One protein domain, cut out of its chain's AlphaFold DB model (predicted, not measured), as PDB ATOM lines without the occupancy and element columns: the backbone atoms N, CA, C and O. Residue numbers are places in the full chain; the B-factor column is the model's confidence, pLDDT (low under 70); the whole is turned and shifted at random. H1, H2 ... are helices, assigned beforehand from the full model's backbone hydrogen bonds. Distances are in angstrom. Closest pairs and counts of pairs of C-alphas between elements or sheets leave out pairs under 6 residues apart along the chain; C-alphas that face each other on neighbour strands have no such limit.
ATOM      1  N   ASP A 211     -45.607 -10.744 122.494       93.06
ATOM      2  CA  ASP A 211     -44.919 -10.272 121.285       93.06
ATOM      3  C   ASP A 211     -43.829 -11.246 120.802       93.06
ATOM      4  O   ASP A 211     -42.979 -10.893 119.981       93.06
ATOM      5  N   THR A 212     -43.832 -12.478 121.318       92.25
ATOM      6  CA  THR A 212     -42.863 -13.509 120.935       92.25
ATOM      7  C   THR A 212     -43.368 -14.274 119.715       92.25
ATOM      8  O   THR A 212     -44.439 -14.880 119.803       92.25
ATOM      9  N   PRO A 213     -42.617 -14.297 118.598       90.81
ATOM     10  CA  PRO A 213     -43.028 -15.068 117.440       90.81
ATOM     11  C   PRO A 213     -42.892 -16.581 117.680       90.81
ATOM     12  O   PRO A 213     -42.098 -17.026 118.522       90.81
ATOM     13  N   ASP A 214     -43.657 -17.374 116.926       87.56
ATOM     14  CA  ASP A 214     -43.414 -18.812 116.779       87.56
ATOM     15  C   ASP A 214     -42.029 -19.092 116.163       87.56
ATOM     16  O   ASP A 214     -41.370 -18.186 115.682       87.56
ATOM     17  N   ASP A 215     -41.526 -20.326 116.204       84.06
ATOM     18  CA  ASP A 215     -40.286 -20.699 115.498       84.06
ATOM     19  C   ASP A 215     -40.555 -21.235 114.081       84.06
ATOM     20  O   ASP A 215     -39.628 -21.452 113.296       84.06
ATOM     21  N   ILE A 216     -41.824 -21.432 113.721       73.56
ATOM     22  CA  ILE A 216     -42.226 -22.011 112.438       73.56
ATOM     23  C   ILE A 216     -41.881 -21.053 111.295       73.56
ATOM     24  O   ILE A 216     -41.500 -21.519 110.217       73.56
ATOM     25  N   TYR A 217     -41.934 -19.731 111.510       68.06
ATOM     26  CA  TYR A 217     -41.568 -18.753 110.474       68.06
ATOM     27  C   TYR A 217     -40.155 -18.947 109.911       68.06
ATOM     28  O   TYR A 217     -39.915 -18.615 108.752       68.06
ATOM     29  N   LYS A 218     -39.230 -19.514 110.695       70.25
ATOM     30  CA  LYS A 218     -37.853 -19.802 110.258       70.25
ATOM     31  C   LYS A 218     -37.796 -20.917 109.219       70.25
ATOM     32  O   LYS A 218     -36.864 -20.990 108.426       70.25
ATOM     33  N   THR A 219     -38.797 -21.790 109.229       61.56
ATOM     34  CA  THR A 219     -38.872 -22.983 108.376       61.56
ATOM     35  C   THR A 219     -39.792 -22.801 107.171       61.56
ATOM     36  O   THR A 219     -39.798 -23.643 106.279       61.56
ATOM     37  N   THR A 220     -40.572 -21.714 107.131       59.94
ATOM     38  CA  THR A 220     -41.560 -21.458 106.077       59.94
ATOM     39  C   THR A 220     -41.372 -20.049 105.507       59.94
ATOM     40  O   THR A 220     -41.781 -19.071 106.146       59.94
ATOM     41  N   PRO A 221     -40.769 -19.915 104.308       52.09
ATOM     42  CA  PRO A 221     -40.592 -18.625 103.649       52.09
ATOM     43  C   PRO A 221     -41.920 -17.861 103.531       52.09
ATOM     44  O   PRO A 221     -42.942 -18.429 103.161       52.09
ATOM     45  N   GLY A 222     -41.918 -16.567 103.867       57.00
ATOM     46  CA  GLY A 222     -43.098 -15.696 103.748       57.00
ATOM     47  C   GLY A 222     -44.092 -15.741 104.917       57.00
ATOM     48  O   GLY A 222     -45.013 -14.929 104.942       57.00
ATOM     49  N   ARG A 223     -43.897 -16.612 105.921       67.06
ATOM     50  CA  ARG A 223     -44.800 -16.730 107.089       67.06
ATOM     51  C   ARG A 223     -44.466 -15.788 108.246       67.06
ATOM     52  O   ARG A 223     -45.248 -15.711 109.187       67.06
ATOM     53  N   LEU A 224     -43.349 -15.052 108.175       70.12
ATOM     54  CA  LEU A 224     -42.905 -14.142 109.243       70.12
ATOM     55  C   LEU A 224     -44.051 -13.261 109.742       70.12
ATOM     56  O   LEU A 224     -44.287 -13.190 110.937       70.12
ATOM     57  N   SER A 225     -44.839 -12.681 108.844       72.44
ATOM     58  CA  SER A 225     -45.921 -11.763 109.205       72.44
ATOM     59  C   SER A 225     -47.078 -12.389 110.007       72.44
ATOM     60  O   SER A 225     -47.832 -11.663 110.652       72.44
ATOM     61  N   LEU A 226     -47.216 -13.718 110.018       77.69
ATOM     62  CA  LEU A 226     -48.224 -14.453 110.799       77.69
ATOM     63  C   LEU A 226     -47.626 -15.188 112.008       77.69
ATOM     64  O   LEU A 226     -48.281 -16.040 112.597       77.69
ATOM     65  N   ALA A 227     -46.384 -14.866 112.372       85.25
ATOM     66  CA  ALA A 227     -45.674 -15.544 113.449       85.25
ATOM     67  C   ALA A 227     -46.067 -15.064 114.852       85.25
ATOM     68  O   ALA A 227     -45.635 -15.678 115.817       85.25
ATOM     69  N   TRP A 228     -46.811 -13.962 114.987       91.12
ATOM     70  CA  TRP A 228     -47.162 -13.384 116.287       91.12
ATOM     71  C   TRP A 228     -48.538 -13.842 116.756       91.12
ATOM     72  O   TRP A 228     -49.441 -13.937 115.924       91.12
ATOM     73  N   PRO A 229     -48.772 -13.990 118.076       92.44
ATOM     74  CA  PRO A 229     -50.058 -14.455 118.589       92.44
ATOM     75  C   PRO A 229     -51.255 -13.663 118.048       92.44
ATOM     76  O   PRO A 229     -52.273 -14.250 117.689       92.44
ATOM     77  N   PHE A 230     -51.145 -12.332 117.938       92.31
ATOM     78  CA  PHE A 230     -52.245 -11.501 117.437       92.31
ATOM     79  C   PHE A 230     -52.497 -11.690 115.935       92.31
ATOM     80  O   PHE A 230     -53.653 -11.739 115.517       92.31
ATOM     81  N   SER A 231     -51.441 -11.786 115.117       87.50
ATOM     82  CA  SER A 231     -51.596 -11.969 113.671       87.50
ATOM     83  C   SER A 231     -52.070 -13.385 113.357       87.50
ATOM     84  O   SER A 231     -52.862 -13.591 112.441       87.50
ATOM     85  N   TYR A 232     -51.697 -14.336 114.203       85.69
ATOM     86  CA  TYR A 232     -52.211 -15.692 114.204       85.69
ATOM     87  C   TYR A 232     -53.700 -15.756 114.581       85.69
ATOM     88  O   TYR A 232     -54.481 -16.366 113.859       85.69
ATOM     89  N   ALA A 233     -54.133 -15.077 115.649       88.12
ATOM     90  CA  ALA A 233     -55.549 -15.014 116.039       88.12
ATOM     91  C   ALA A 233     -56.411 -14.302 114.987       88.12
ATOM     92  O   ALA A 233     -57.565 -14.667 114.749       88.12
ATOM     93  N   ALA A 234     -55.830 -13.305 114.316       84.06
ATOM     94  CA  ALA A 234     -56.447 -12.661 113.172       84.06
ATOM     95  C   ALA A 234     -56.668 -13.647 112.017       84.06
ATOM     96  O   ALA A 234     -57.716 -13.569 111.383       84.06
ATOM     97  N   ALA A 235     -55.752 -14.590 111.778       77.50
ATOM     98  CA  ALA A 235     -55.878 -15.618 110.744       77.50
ATOM     99  C   ALA A 235     -56.804 -16.786 111.150       77.50
ATOM    100  O   ALA A 235     -57.540 -17.296 110.309       77.50
ATOM    101  N   SER A 236     -56.862 -17.152 112.434       74.31
ATOM    102  CA  SER A 236     -57.571 -18.346 112.926       74.31
ATOM    103  C   SER A 236     -59.083 -18.158 113.137       74.31
ATOM    104  O   SER A 236     -59.725 -18.972 113.800       74.31
ATOM    105  N   HIS A 237     -59.657 -17.054 112.647       67.94
ATOM    106  CA  HIS A 237     -61.077 -16.697 112.784       67.94
ATOM    107  C   HIS A 237     -61.609 -16.628 114.234       67.94
ATOM    108  O   HIS A 237     -62.821 -16.630 114.445       67.94
ATOM    109  N   CYS A 238     -60.740 -16.501 115.244       83.31
ATOM    110  CA  CYS A 238     -61.164 -16.395 116.641       83.31
ATOM    111  C   CYS A 238     -61.187 -14.927 117.096       83.31
ATOM    112  O   CYS A 238     -60.204 -14.398 117.618       83.31
ATOM    113  N   VAL A 239     -62.327 -14.261 116.879       88.62
ATOM    114  CA  VAL A 239     -62.527 -12.833 117.203       88.62
ATOM    115  C   VAL A 239     -62.280 -12.548 118.684       88.62
ATOM    116  O   VAL A 239     -61.655 -11.546 119.018       88.62
ATOM    117  N   GLU A 240     -62.738 -13.434 119.567       93.62
ATOM    118  CA  GLU A 240     -62.589 -13.283 121.018       93.62
ATOM    119  C   GLU A 240     -61.118 -13.347 121.446       93.62
ATOM    120  O   GLU A 240     -60.645 -12.474 122.168       93.62
ATOM    121  N   SER A 241     -60.355 -14.313 120.930       93.94
ATOM    122  CA  SER A 241     -58.917 -14.404 121.201       93.94
ATOM    123  C   SER A 241     -58.140 -13.206 120.656       93.94
ATOM    124  O   SER A 241     -57.223 -12.715 121.316       93.94
ATOM    125  N   LEU A 242     -58.526 -12.689 119.485       94.12
ATOM    126  CA  LEU A 242     -57.961 -11.450 118.953       94.12
ATOM    127  C   LEU A 242     -58.246 -10.257 119.886       94.12
ATOM    128  O   LEU A 242     -57.337  -9.480 120.177       94.12
ATOM    129  N   ASP A 243     -59.482 -10.125 120.373       96.19
ATOM    130  CA  ASP A 243     -59.885  -9.070 121.311       96.19
ATOM    131  C   ASP A 243     -59.070  -9.137 122.615       96.19
ATOM    132  O   ASP A 243     -58.525  -8.120 123.051       96.19
ATOM    133  N   LEU A 244     -58.895 -10.342 123.173       97.69
ATOM    134  CA  LEU A 244     -58.095 -10.600 124.375       97.69
ATOM    135  C   LEU A 244     -56.622 -10.197 124.201       97.69
ATOM    136  O   LEU A 244     -56.068  -9.501 125.053       97.69
ATOM    137  N   LEU A 245     -55.985 -10.579 123.090       96.81
ATOM    138  CA  LEU A 245     -54.580 -10.241 122.811       96.81
ATOM    139  C   LEU A 245     -54.379  -8.730 122.632       96.81
ATOM    140  O   LEU A 245     -53.429  -8.144 123.161       96.81
ATOM    141  N   LEU A 246     -55.299  -8.070 121.923       96.00
ATOM    142  CA  LEU A 246     -55.264  -6.620 121.738       96.00
ATOM    143  C   LEU A 246     -55.499  -5.876 123.055       96.00
ATOM    144  O   LEU A 246     -54.836  -4.860 123.305       96.00
ATOM    145  N   GLN A 247     -56.390  -6.401 123.902       95.88
ATOM    146  CA  GLN A 247     -56.658  -5.895 125.244       95.88
ATOM    147  C   GLN A 247     -55.449  -6.049 126.173       95.88
ATOM    148  O   GLN A 247     -55.184  -5.123 126.941       95.88
ATOM    149  N   ALA A 248     -54.708  -7.155 126.065       95.81
ATOM    150  CA  ALA A 248     -53.469  -7.403 126.807       95.81
ATOM    151  C   ALA A 248     -52.315  -6.468 126.400       95.81
ATOM    152  O   ALA A 248     -51.313  -6.381 127.105       95.81
ATOM    153  N   GLY A 249     -52.470  -5.717 125.306       94.06
ATOM    154  CA  GLY A 249     -51.522  -4.677 124.915       94.06
ATOM    155  C   GLY A 249     -50.446  -5.137 123.935       94.06
ATOM    156  O   GLY A 249     -49.398  -4.502 123.883       94.06
ATOM    157  N   CYS A 250     -50.707  -6.178 123.134       94.12
ATOM    158  CA  CYS A 250     -49.737  -6.681 122.158       94.12
ATOM    159  C   CYS A 250     -49.266  -5.581 121.192       94.12
ATOM    160  O   CYS A 250     -50.028  -4.667 120.829       94.12
ATOM    161  N   SER A 251     -48.016  -5.669 120.752       92.25
ATOM    162  CA  SER A 251     -47.454  -4.802 119.727       92.25
ATOM    163  C   SER A 251     -48.059  -5.130 118.366       92.25
ATOM    164  O   SER A 251     -48.048  -6.273 117.917       92.25
ATOM    165  N   LEU A 252     -48.568  -4.105 117.680       91.00
ATOM    166  CA  LEU A 252     -49.030  -4.230 116.291       91.00
ATOM    167  C   LEU A 252     -47.883  -4.097 115.280       91.00
ATOM    168  O   LEU A 252     -48.047  -4.427 114.110       91.00
ATOM    169  N   TYR A 253     -46.724  -3.625 115.740       90.12
ATOM    170  CA  TYR A 253     -45.528  -3.411 114.928       90.12
ATOM    171  C   TYR A 253     -44.340  -4.132 115.575       90.12
ATOM    172  O   TYR A 253     -43.377  -3.490 116.008       90.12
ATOM    173  N   PRO A 254     -44.414  -5.464 115.748       89.25
ATOM    174  CA  PRO A 254     -43.304  -6.197 116.317       89.25
ATOM    175  C   PRO A 254     -42.109  -6.161 115.361       89.25
ATOM    176  O   PRO A 254     -42.257  -6.146 114.132       89.25
ATOM    177  N   LYS A 255     -40.913  -6.141 115.945       88.44
ATOM    178  CA  LYS A 255     -39.659  -6.187 115.198       88.44
ATOM    179  C   LYS A 255     -39.277  -7.629 114.908       88.44
ATOM    180  O   LYS A 255     -39.472  -8.503 115.752       88.44
ATOM    181  N   ASP A 256     -38.702  -7.850 113.737       83.88
ATOM    182  CA  ASP A 256     -38.038  -9.101 113.395       83.88
ATOM    183  C   ASP A 256     -36.930  -9.367 114.439       83.88
ATOM    184  O   ASP A 256     -36.063  -8.505 114.619       83.88
ATOM    185  N   PRO A 257     -36.939 -10.512 115.146       81.56
ATOM    186  CA  PRO A 257     -35.930 -10.811 116.161       81.56
ATOM    187  C   PRO A 257     -34.499 -10.893 115.617       81.56
ATOM    188  O   PRO A 257     -33.550 -10.649 116.359       81.56
ATOM    189  N   GLU A 258     -34.331 -11.246 114.343       82.44
ATOM    190  CA  GLU A 258     -33.027 -11.441 113.706       82.44
ATOM    191  C   GLU A 258     -32.533 -10.163 113.025       82.44
ATOM    192  O   GLU A 258     -31.340  -9.861 113.042       82.44
ATOM    193  N   ARG A 259     -33.449  -9.399 112.421       80.81
ATOM    194  CA  ARG A 259     -33.111  -8.221 111.600       80.81
ATOM    195  C   ARG A 259     -33.383  -6.886 112.285       80.81
ATOM    196  O   ARG A 259     -32.848  -5.863 111.862       80.81
ATOM    197  N   GLY A 260     -34.215  -6.870 113.324       82.62
ATOM    198  CA  GLY A 260     -34.557  -5.682 114.106       82.62
ATOM    199  C   GLY A 260     -35.435  -4.650 113.388       82.62
ATOM    200  O   GLY A 260     -35.734  -3.603 113.972       82.62
ATOM    201  N   ASN A 261     -35.855  -4.905 112.147       84.56
ATOM    202  CA  ASN A 261     -36.785  -4.058 111.407       84.56
ATOM    203  C   ASN A 261     -38.237  -4.380 111.779       84.56
ATOM    204  O   ASN A 261     -38.557  -5.495 112.183       84.56
ATOM    205  N   GLU A 262     -39.123  -3.395 111.650       82.69
ATOM    206  CA  GLU A 262     -40.558  -3.626 111.814       82.69
ATOM    207  C   GLU A 262     -41.056  -4.624 110.772       82.69
ATOM    208  O   GLU A 262     -40.655  -4.603 109.605       82.69
ATOM    209  N   THR A 263     -41.932  -5.510 111.219       80.06
ATOM    210  CA  THR A 263     -42.520  -6.538 110.368       80.06
ATOM    211  C   THR A 263     -43.853  -6.066 109.801       80.06
ATOM    212  O   THR A 263     -44.511  -5.178 110.344       80.06
ATOM    213  N   GLY A 264     -44.297  -6.697 108.715       80.69
ATOM    214  CA  GLY A 264     -45.616  -6.448 108.132       80.69
ATOM    215  C   GLY A 264     -46.781  -7.054 108.924       80.69
ATOM    216  O   GLY A 264     -47.861  -7.184 108.358       80.69
ATOM    217  N   ALA A 265     -46.597  -7.466 110.186       86.00
ATOM    218  CA  ALA A 265     -47.544  -8.319 110.908       86.00
ATOM    219  C   ALA A 265     -48.977  -7.761 110.950       86.00
ATOM    220  O   ALA A 265     -49.921  -8.494 110.665       86.00
ATOM    221  N   LEU A 266     -49.150  -6.461 111.225       88.00
ATOM    222  CA  LEU A 266     -50.470  -5.821 111.176       88.00
ATOM    223  C   LEU A 266     -51.056  -5.808 109.762       88.00
ATOM    224  O   LEU A 266     -52.236  -6.104 109.601       88.00
ATOM    225  N   SER A 267     -50.260  -5.466 108.746       82.38
ATOM    226  CA  SER A 267     -50.734  -5.423 107.357       82.38
ATOM    227  C   SER A 267     -51.259  -6.787 106.922       82.38
ATOM    228  O   SER A 267     -52.380  -6.883 106.434       82.38
ATOM    229  N   TYR A 268     -50.498  -7.847 107.192       76.25
ATOM    230  CA  TYR A 268     -50.910  -9.213 106.881       76.25
ATOM    231  C   TYR A 268     -52.101  -9.669 107.718       76.25
ATOM    232  O   TYR A 268     -53.004 -10.293 107.173       76.25
ATOM    233  N   ALA A 269     -52.141  -9.335 109.013       81.94
ATOM    234  CA  ALA A 269     -53.303  -9.615 109.848       81.94
ATOM    235  C   ALA A 269     -54.563  -8.992 109.234       81.94
ATOM    236  O   ALA A 269     -55.559  -9.683 109.070       81.94
ATOM    237  N   LEU A 270     -54.507  -7.724 108.815       80.31
ATOM    238  CA  LEU A 270     -55.637  -7.041 108.184       80.31
ATOM    239  C   LEU A 270     -56.026  -7.656 106.829       80.31
ATOM    240  O   LEU A 270     -57.217  -7.769 106.546       80.31
ATOM    241  N   GLU A 271     -55.061  -8.104 106.023       71.69
ATOM    242  CA  GLU A 271     -55.324  -8.789 104.747       71.69
ATOM    243  C   GLU A 271     -56.095 -10.104 104.914       71.69
ATOM    244  O   GLU A 271     -56.898 -10.455 104.051       71.69
ATOM    245  N   VAL A 272     -55.875 -10.819 106.024       65.56
ATOM    246  CA  VAL A 272     -56.535 -12.105 106.311       65.56
ATOM    247  C   VAL A 272     -57.780 -11.973 107.198       65.56
ATOM    248  O   VAL A 272     -58.426 -12.969 107.535       65.56
ATOM    249  N   THR A 273     -58.143 -10.749 107.595       70.75
ATOM    250  CA  THR A 273     -59.284 -10.501 108.488       70.75
ATOM    251  C   THR A 273     -60.613 -10.350 107.756       70.75
ATOM    252  O   THR A 273     -60.707  -9.734 106.699       70.75
ATOM    253  N   SER A 274     -61.680 -10.859 108.377       71.31
ATOM    254  CA  SER A 274     -63.057 -10.490 108.028       71.31
ATOM    255  C   SER A 274     -63.404  -9.113 108.597       71.31
ATOM    256  O   SER A 274     -62.740  -8.624 109.516       71.31
ATOM    257  N   THR A 275     -64.500  -8.524 108.112       76.44
ATOM    258  CA  THR A 275     -65.035  -7.239 108.594       76.44
ATOM    259  C   THR A 275     -65.136  -7.175 110.121       76.44
ATOM    260  O   THR A 275     -64.655  -6.222 110.723       76.44
ATOM    261  N   GLU A 276     -65.664  -8.221 110.764       75.81
ATOM    262  CA  GLU A 276     -65.804  -8.296 112.228       75.81
ATOM    263  C   GLU A 276     -64.458  -8.171 112.964       75.81
ATOM    264  O   GLU A 276     -64.335  -7.458 113.958       75.81
ATOM    265  N   ARG A 277     -63.407  -8.825 112.456       81.75
ATOM    266  CA  ARG A 277     -62.059  -8.753 113.042       81.75
ATOM    267  C   ARG A 277     -61.408  -7.391 112.781       81.75
ATOM    268  O   ARG A 277     -60.745  -6.846 113.664       81.75
ATOM    269  N   ALA A 278     -61.636  -6.806 111.605       83.56
ATOM    270  CA  ALA A 278     -61.184  -5.452 111.290       83.56
ATOM    271  C   ALA A 278     -61.823  -4.404 112.226       83.56
ATOM    272  O   ALA A 278     -61.148  -3.466 112.658       83.56
ATOM    273  N   GLU A 279     -63.090  -4.584 112.612       87.38
ATOM    274  CA  GLU A 279     -63.753  -3.734 113.610       87.38
ATOM    275  C   GLU A 279     -63.108  -3.840 114.996       87.38
ATOM    276  O   GLU A 279     -62.948  -2.822 115.675       87.38
ATOM    277  N   VAL A 280     -62.695  -5.042 115.412       91.69
ATOM    278  CA  VAL A 280     -61.957  -5.242 116.670       91.69
ATOM    279  C   VAL A 280     -60.627  -4.485 116.638       91.69
ATOM    280  O   VAL A 280     -60.344  -3.700 117.550       91.69
ATOM    281  N   PHE A 281     -59.851  -4.619 115.558       91.94
ATOM    282  CA  PHE A 281     -58.629  -3.835 115.360       91.94
ATOM    283  C   PHE A 281     -58.897  -2.327 115.441       91.94
ATOM    284  O   PHE A 281     -58.226  -1.615 116.194       91.94
ATOM    285  N   ALA A 282     -59.903  -1.832 114.716       91.56
ATOM    286  CA  ALA A 282     -60.257  -0.416 114.700       91.56
ATOM    287  C   ALA A 282     -60.652   0.099 116.093       91.56
ATOM    288  O   ALA A 282     -60.212   1.176 116.508       91.56
ATOM    289  N   ARG A 283     -61.432  -0.683 116.851       94.25
ATOM    290  CA  ARG A 283     -61.859  -0.356 118.217       94.25
ATOM    291  C   ARG A 283     -60.666  -0.209 119.159       94.25
ATOM    292  O   ARG A 283     -60.572   0.796 119.869       94.25
ATOM    293  N   HIS A 284     -59.735  -1.162 119.139       94.44
ATOM    294  CA  HIS A 284     -58.537  -1.118 119.985       94.44
ATOM    295  C   HIS A 284     -57.571  -0.012 119.576       94.44
ATOM    296  O   HIS A 284     -57.070   0.701 120.444       94.44
ATOM    297  N   MET A 285     -57.362   0.214 118.278       92.06
ATOM    298  CA  MET A 285     -56.551   1.342 117.805       92.06
ATOM    299  C   MET A 285     -57.154   2.688 118.222       92.06
ATOM    300  O   MET A 285     -56.437   3.568 118.703       92.06
ATOM    301  N   ALA A 286     -58.477   2.850 118.108       92.88
ATOM    302  CA  ALA A 286     -59.169   4.049 118.568       92.88
ATOM    303  C   ALA A 286     -59.025   4.245 120.086       92.88
ATOM    304  O   ALA A 286     -58.792   5.371 120.536       92.88
ATOM    305  N   ARG A 287     -59.116   3.164 120.874       94.06
ATOM    306  CA  ARG A 287     -58.902   3.191 122.328       94.06
ATOM    307  C   ARG A 287     -57.474   3.615 122.677       94.06
ATOM    308  O   ARG A 287     -57.304   4.624 123.358       94.06
ATOM    309  N   ARG A 288     -56.462   2.932 122.126       93.38
ATOM    310  CA  ARG A 288     -55.034   3.243 122.332       93.38
ATOM    311  C   ARG A 288     -54.710   4.683 121.938       93.38
ATOM    312  O   ARG A 288     -54.013   5.384 122.664       93.38
ATOM    313  N   ARG A 289     -55.276   5.182 120.832       93.38
ATOM    314  CA  ARG A 289     -55.123   6.587 120.414       93.38
ATOM    315  C   ARG A 289     -55.670   7.568 121.456       93.38
ATOM    316  O   ARG A 289     -55.031   8.586 121.711       93.38
ATOM    317  N   ARG A 290     -56.836   7.291 122.049       93.62
ATOM    318  CA  ARG A 290     -57.414   8.139 123.111       93.62
ATOM    319  C   ARG A 290     -56.557   8.114 124.374       93.62
ATOM    320  O   ARG A 290     -56.311   9.173 124.944       93.62
ATOM    321  N   GLU A 291     -56.080   6.939 124.776       92.62
ATOM    322  CA  GLU A 291     -55.192   6.766 125.933       92.62
ATOM    323  C   GLU A 291     -53.869   7.525 125.738       92.62
ATOM    324  O   GLU A 291     -53.469   8.301 126.606       92.62
ATOM    325  N   LEU A 292     -53.242   7.397 124.563       91.62
ATOM    326  CA  LEU A 292     -52.033   8.143 124.203       91.62
ATOM    327  C   LEU A 292     -52.263   9.657 124.215       91.62
ATOM    328  O   LEU A 292     -51.427  10.405 124.718       91.62
ATOM    329  N   PHE A 293     -53.403  10.121 123.701       93.25
ATOM    330  CA  PHE A 293     -53.745  11.541 123.721       93.25
ATOM    331  C   PHE A 293     -53.938  12.067 125.153       93.25
ATOM    332  O   PHE A 293     -53.448  13.147 125.490       93.25
ATOM    333  N   ALA A 294     -54.604  11.294 126.016       93.50
ATOM    334  CA  ALA A 294     -54.763  11.630 127.428       93.50
ATOM    335  C   ALA A 294     -53.406  11.682 128.153       93.50
ATOM    336  O   ALA A 294     -53.137  12.639 128.879       93.50
ATOM    337  N   LEU A 295     -52.525  10.710 127.897       93.25
ATOM    338  CA  LEU A 295     -51.175  10.668 128.462       93.25
ATOM    339  C   LEU A 295     -50.330  11.868 128.009       93.25
ATOM    340  O   LEU A 295     -49.691  12.522 128.834       93.25
ATOM    341  N   ALA A 296     -50.361  12.194 126.714       92.56
ATOM    342  CA  ALA A 296     -49.664  13.351 126.160       92.56
ATOM    343  C   ALA A 296     -50.138  14.657 126.815       92.56
ATOM    344  O   ALA A 296     -49.316  15.471 127.237       92.56
ATOM    345  N   ARG A 297     -51.455  14.830 126.983       91.25
ATOM    346  CA  ARG A 297     -52.034  16.006 127.647       91.25
ATOM    347  C   ARG A 297     -51.579  16.124 129.103       91.25
ATOM    348  O   ARG A 297     -51.155  17.201 129.514       91.25
ATOM    349  N   SER A 298     -51.622  15.032 129.865       91.75
ATOM    350  CA  SER A 298     -51.154  15.009 131.256       91.75
ATOM    351  C   SER A 298     -49.665  15.345 131.372       91.75
ATOM    352  O   SER A 298     -49.270  16.102 132.258       91.75
ATOM    353  N   ASN A 299     -48.835  14.852 130.449       90.06
ATOM    354  CA  ASN A 299     -47.405  15.159 130.426       90.06
ATOM    355  C   ASN A 299     -47.118  16.624 130.078       90.06
ATOM    356  O   ASN A 299     -46.258  17.226 130.715       90.06
ATOM    357  N   ILE A 300     -47.853  17.223 129.132       89.62
ATOM    358  CA  ILE A 300     -47.730  18.657 128.818       89.62
ATOM    359  C   ILE A 300     -48.037  19.503 130.058       89.62
ATOM    360  O   ILE A 300     -47.248  20.378 130.408       89.62
ATOM    361  N   VAL A 301     -49.128  19.199 130.772       86.00
ATOM    362  CA  VAL A 301     -49.486  19.892 132.023       86.00
ATOM    363  C   VAL A 301     -48.391  19.726 133.083       86.00
ATOM    364  O   VAL A 301     -48.036  20.685 133.769       86.00
ATOM    365  N   ARG A 302     -47.801  18.529 133.200       83.94
ATOM    366  CA  ARG A 302     -46.690  18.270 134.130       83.94
ATOM    367  C   ARG A 302     -45.439  19.079 133.780       83.94
ATOM    368  O   ARG A 302     -44.789  19.609 134.670       83.94
ATOM    369  N   ILE A 303     -45.107  19.196 132.496       83.19
ATOM    370  CA  ILE A 303     -43.962  19.993 132.032       83.19
ATOM    371  C   ILE A 303     -44.210  21.485 132.293       83.19
ATOM    372  O   ILE A 303     -43.339  22.161 132.829       83.19
ATOM    373  N   GLN A 304     -45.408  21.987 131.989       81.69
ATOM    374  CA  GLN A 304     -45.784  23.391 132.210       81.69
ATOM    375  C   GLN A 304     -45.831  23.779 133.696       81.69
ATOM    376  O   GLN A 304     -45.537  24.917 134.042       81.69
ATOM    377  N   SER A 305     -46.183  22.844 134.581       78.69
ATOM    378  CA  SER A 305     -46.160  23.063 136.036       78.69
ATOM    379  C   SER A 305     -44.765  22.913 136.651       78.69
ATOM    380  O   SER A 305     -44.484  23.559 137.656       78.69
ATOM    381  N   ALA A 306     -43.880  22.109 136.051       77.25
ATOM    382  CA  ALA A 306     -42.477  21.994 136.454       77.25
ATOM    383  C   ALA A 306     -41.619  23.192 136.001       77.25
ATOM    384  O   ALA A 306     -40.623  23.509 136.648       77.25
ATOM    385  N   PHE A 307     -42.021  23.869 134.922       70.38
ATOM    386  CA  PHE A 307     -41.400  25.096 134.418       70.38
ATOM    387  C   PHE A 307     -42.459  26.196 134.279       70.38
ATOM    388  O   PHE A 307     -42.865  26.520 133.157       70.38
ATOM    389  N   PRO A 308     -42.952  26.757 135.400       60.53
ATOM    390  CA  PRO A 308     -43.875  27.876 135.335       60.53
ATOM    391  C   PRO A 308     -43.200  29.034 134.586       60.53
ATOM    392  O   PRO A 308     -41.996  29.248 134.754       60.53
ATOM    393  N   PRO A 309     -43.941  29.793 133.763       58.31
ATOM    394  CA  PRO A 309     -43.401  30.949 133.067       58.31
ATOM    395  C   PRO A 309     -43.143  32.066 134.085       58.31
ATOM    396  O   PRO A 309     -43.950  32.969 134.269       58.31
ATOM    397  N   SER A 310     -42.024  31.983 134.796       65.31
ATOM    398  CA  SER A 310     -41.375  33.142 135.396       65.31
ATOM    399  C   SER A 310     -40.361  33.669 134.385       65.31
ATOM    400  O   SER A 310     -39.584  32.871 133.862       65.31
ATOM    401  N   TRP A 311     -40.365  34.991 134.182       53.69
ATOM    402  CA  TRP A 311     -39.465  35.801 133.342       53.69
ATOM    403  C   TRP A 311     -39.888  36.001 131.876       53.69
ATOM    404  O   TRP A 311     -39.191  35.585 130.955       53.69
ATOM    405  N   TYR A 312     -41.002  36.716 131.683       45.47
ATOM    406  CA  TYR A 312     -41.020  37.961 130.900       45.47
ATOM    407  C   TYR A 312     -41.839  39.009 131.654       45.47
ATOM    408  O   TYR A 312     -42.863  38.612 132.256       45.47
TER     409      TYR A 312
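Overview. This is residues 211 to 312 of the 312 residues of an uncharacterized protein of fungal sp. No.14919 (UniProt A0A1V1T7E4). A small body of short helices and long loops has one long helix running out of it as an arm. The short helices H1, H2 and H3 make up the body together with the first part of H4 and the loop stretches 211 to 228 and 248 to 264, while residues 289 to 312, of which 289 to 306 belong to H4, stick out. The printed part has 102 residues with four named helices, in the order H1, H2, H3, H4, and no named strand; its class is all helix. The whole is loose, with a radius of gyration of the C-alphas of 18.3 A, and elongated, spanning 64 by 33 by 19 A.

Arrangement. Residues 211 to 228 hold no named element and lead to H1, residues 229 to 235. H1 touches H2, residues 239 to 247, and the two form a helical hairpin, at a shallow tilt of 31 degrees, opposite ways; their closest C-alphas, those of Ala 233 and Leu 242, are 5.2 A apart. H1 also touches H3, residues 265 to 271, at a shallow tilt of 14 degrees, the same way, with the C-alphas of Ser 231 and Ala 269 closest at 4.8 A. H2 and H3 are apart. H4, residues 275 to 306, touches H2 with residues 276 to 284 alone, at a shallow tilt of 11 degrees, the same way; the closest C-alphas are those of Val 239 and Arg 277, 5.8 A apart. H3 and H4 are close but not clearly touching, at a steep tilt of 40 degrees, opposite ways, with the C-alphas of Leu 270 and Ala 278 closest at 6.6 A. H1 and H4 are also close but not clearly touching, with the C-alphas of Ala 234 and Arg 277 closest at 6.8 A. The helix packing is mostly aligned: the three pairs that touch stand at shallow tilts. In H1, H2, H3 and H4 every O i to N i+4 pair is within hydrogen-bond range.

Along the chain. H1 begins at C-alpha 229, at (-50.058, -14.455, 118.589), and measures 9.8 A from first to last C-alpha. H2 measures 12.1 A and H3 9.9 A. H4 measures 46.3 A, from C-alpha 275 at (-65.035, -7.239, 108.594) to C-alpha 306 at (-42.477, 21.994, 136.454).

Size, cuts and confidence. The C-alphas of Thr 219 and Tyr 312, the two farthest apart, are 65.0 A apart. Without residues 289 to 312, which stand free, the body spans 31 by 22 by 17 A. The printed part has no cut and ends at the chain's last residue. The link from H2 to H3 is long, with 17 residues; those from H1 to H2 and from H3 to H4 are tight. The mean pLDDT of the printed part is 83.1, and it is under 70 at residues 217, 219 to 223, 237, 272 and 308 to 312.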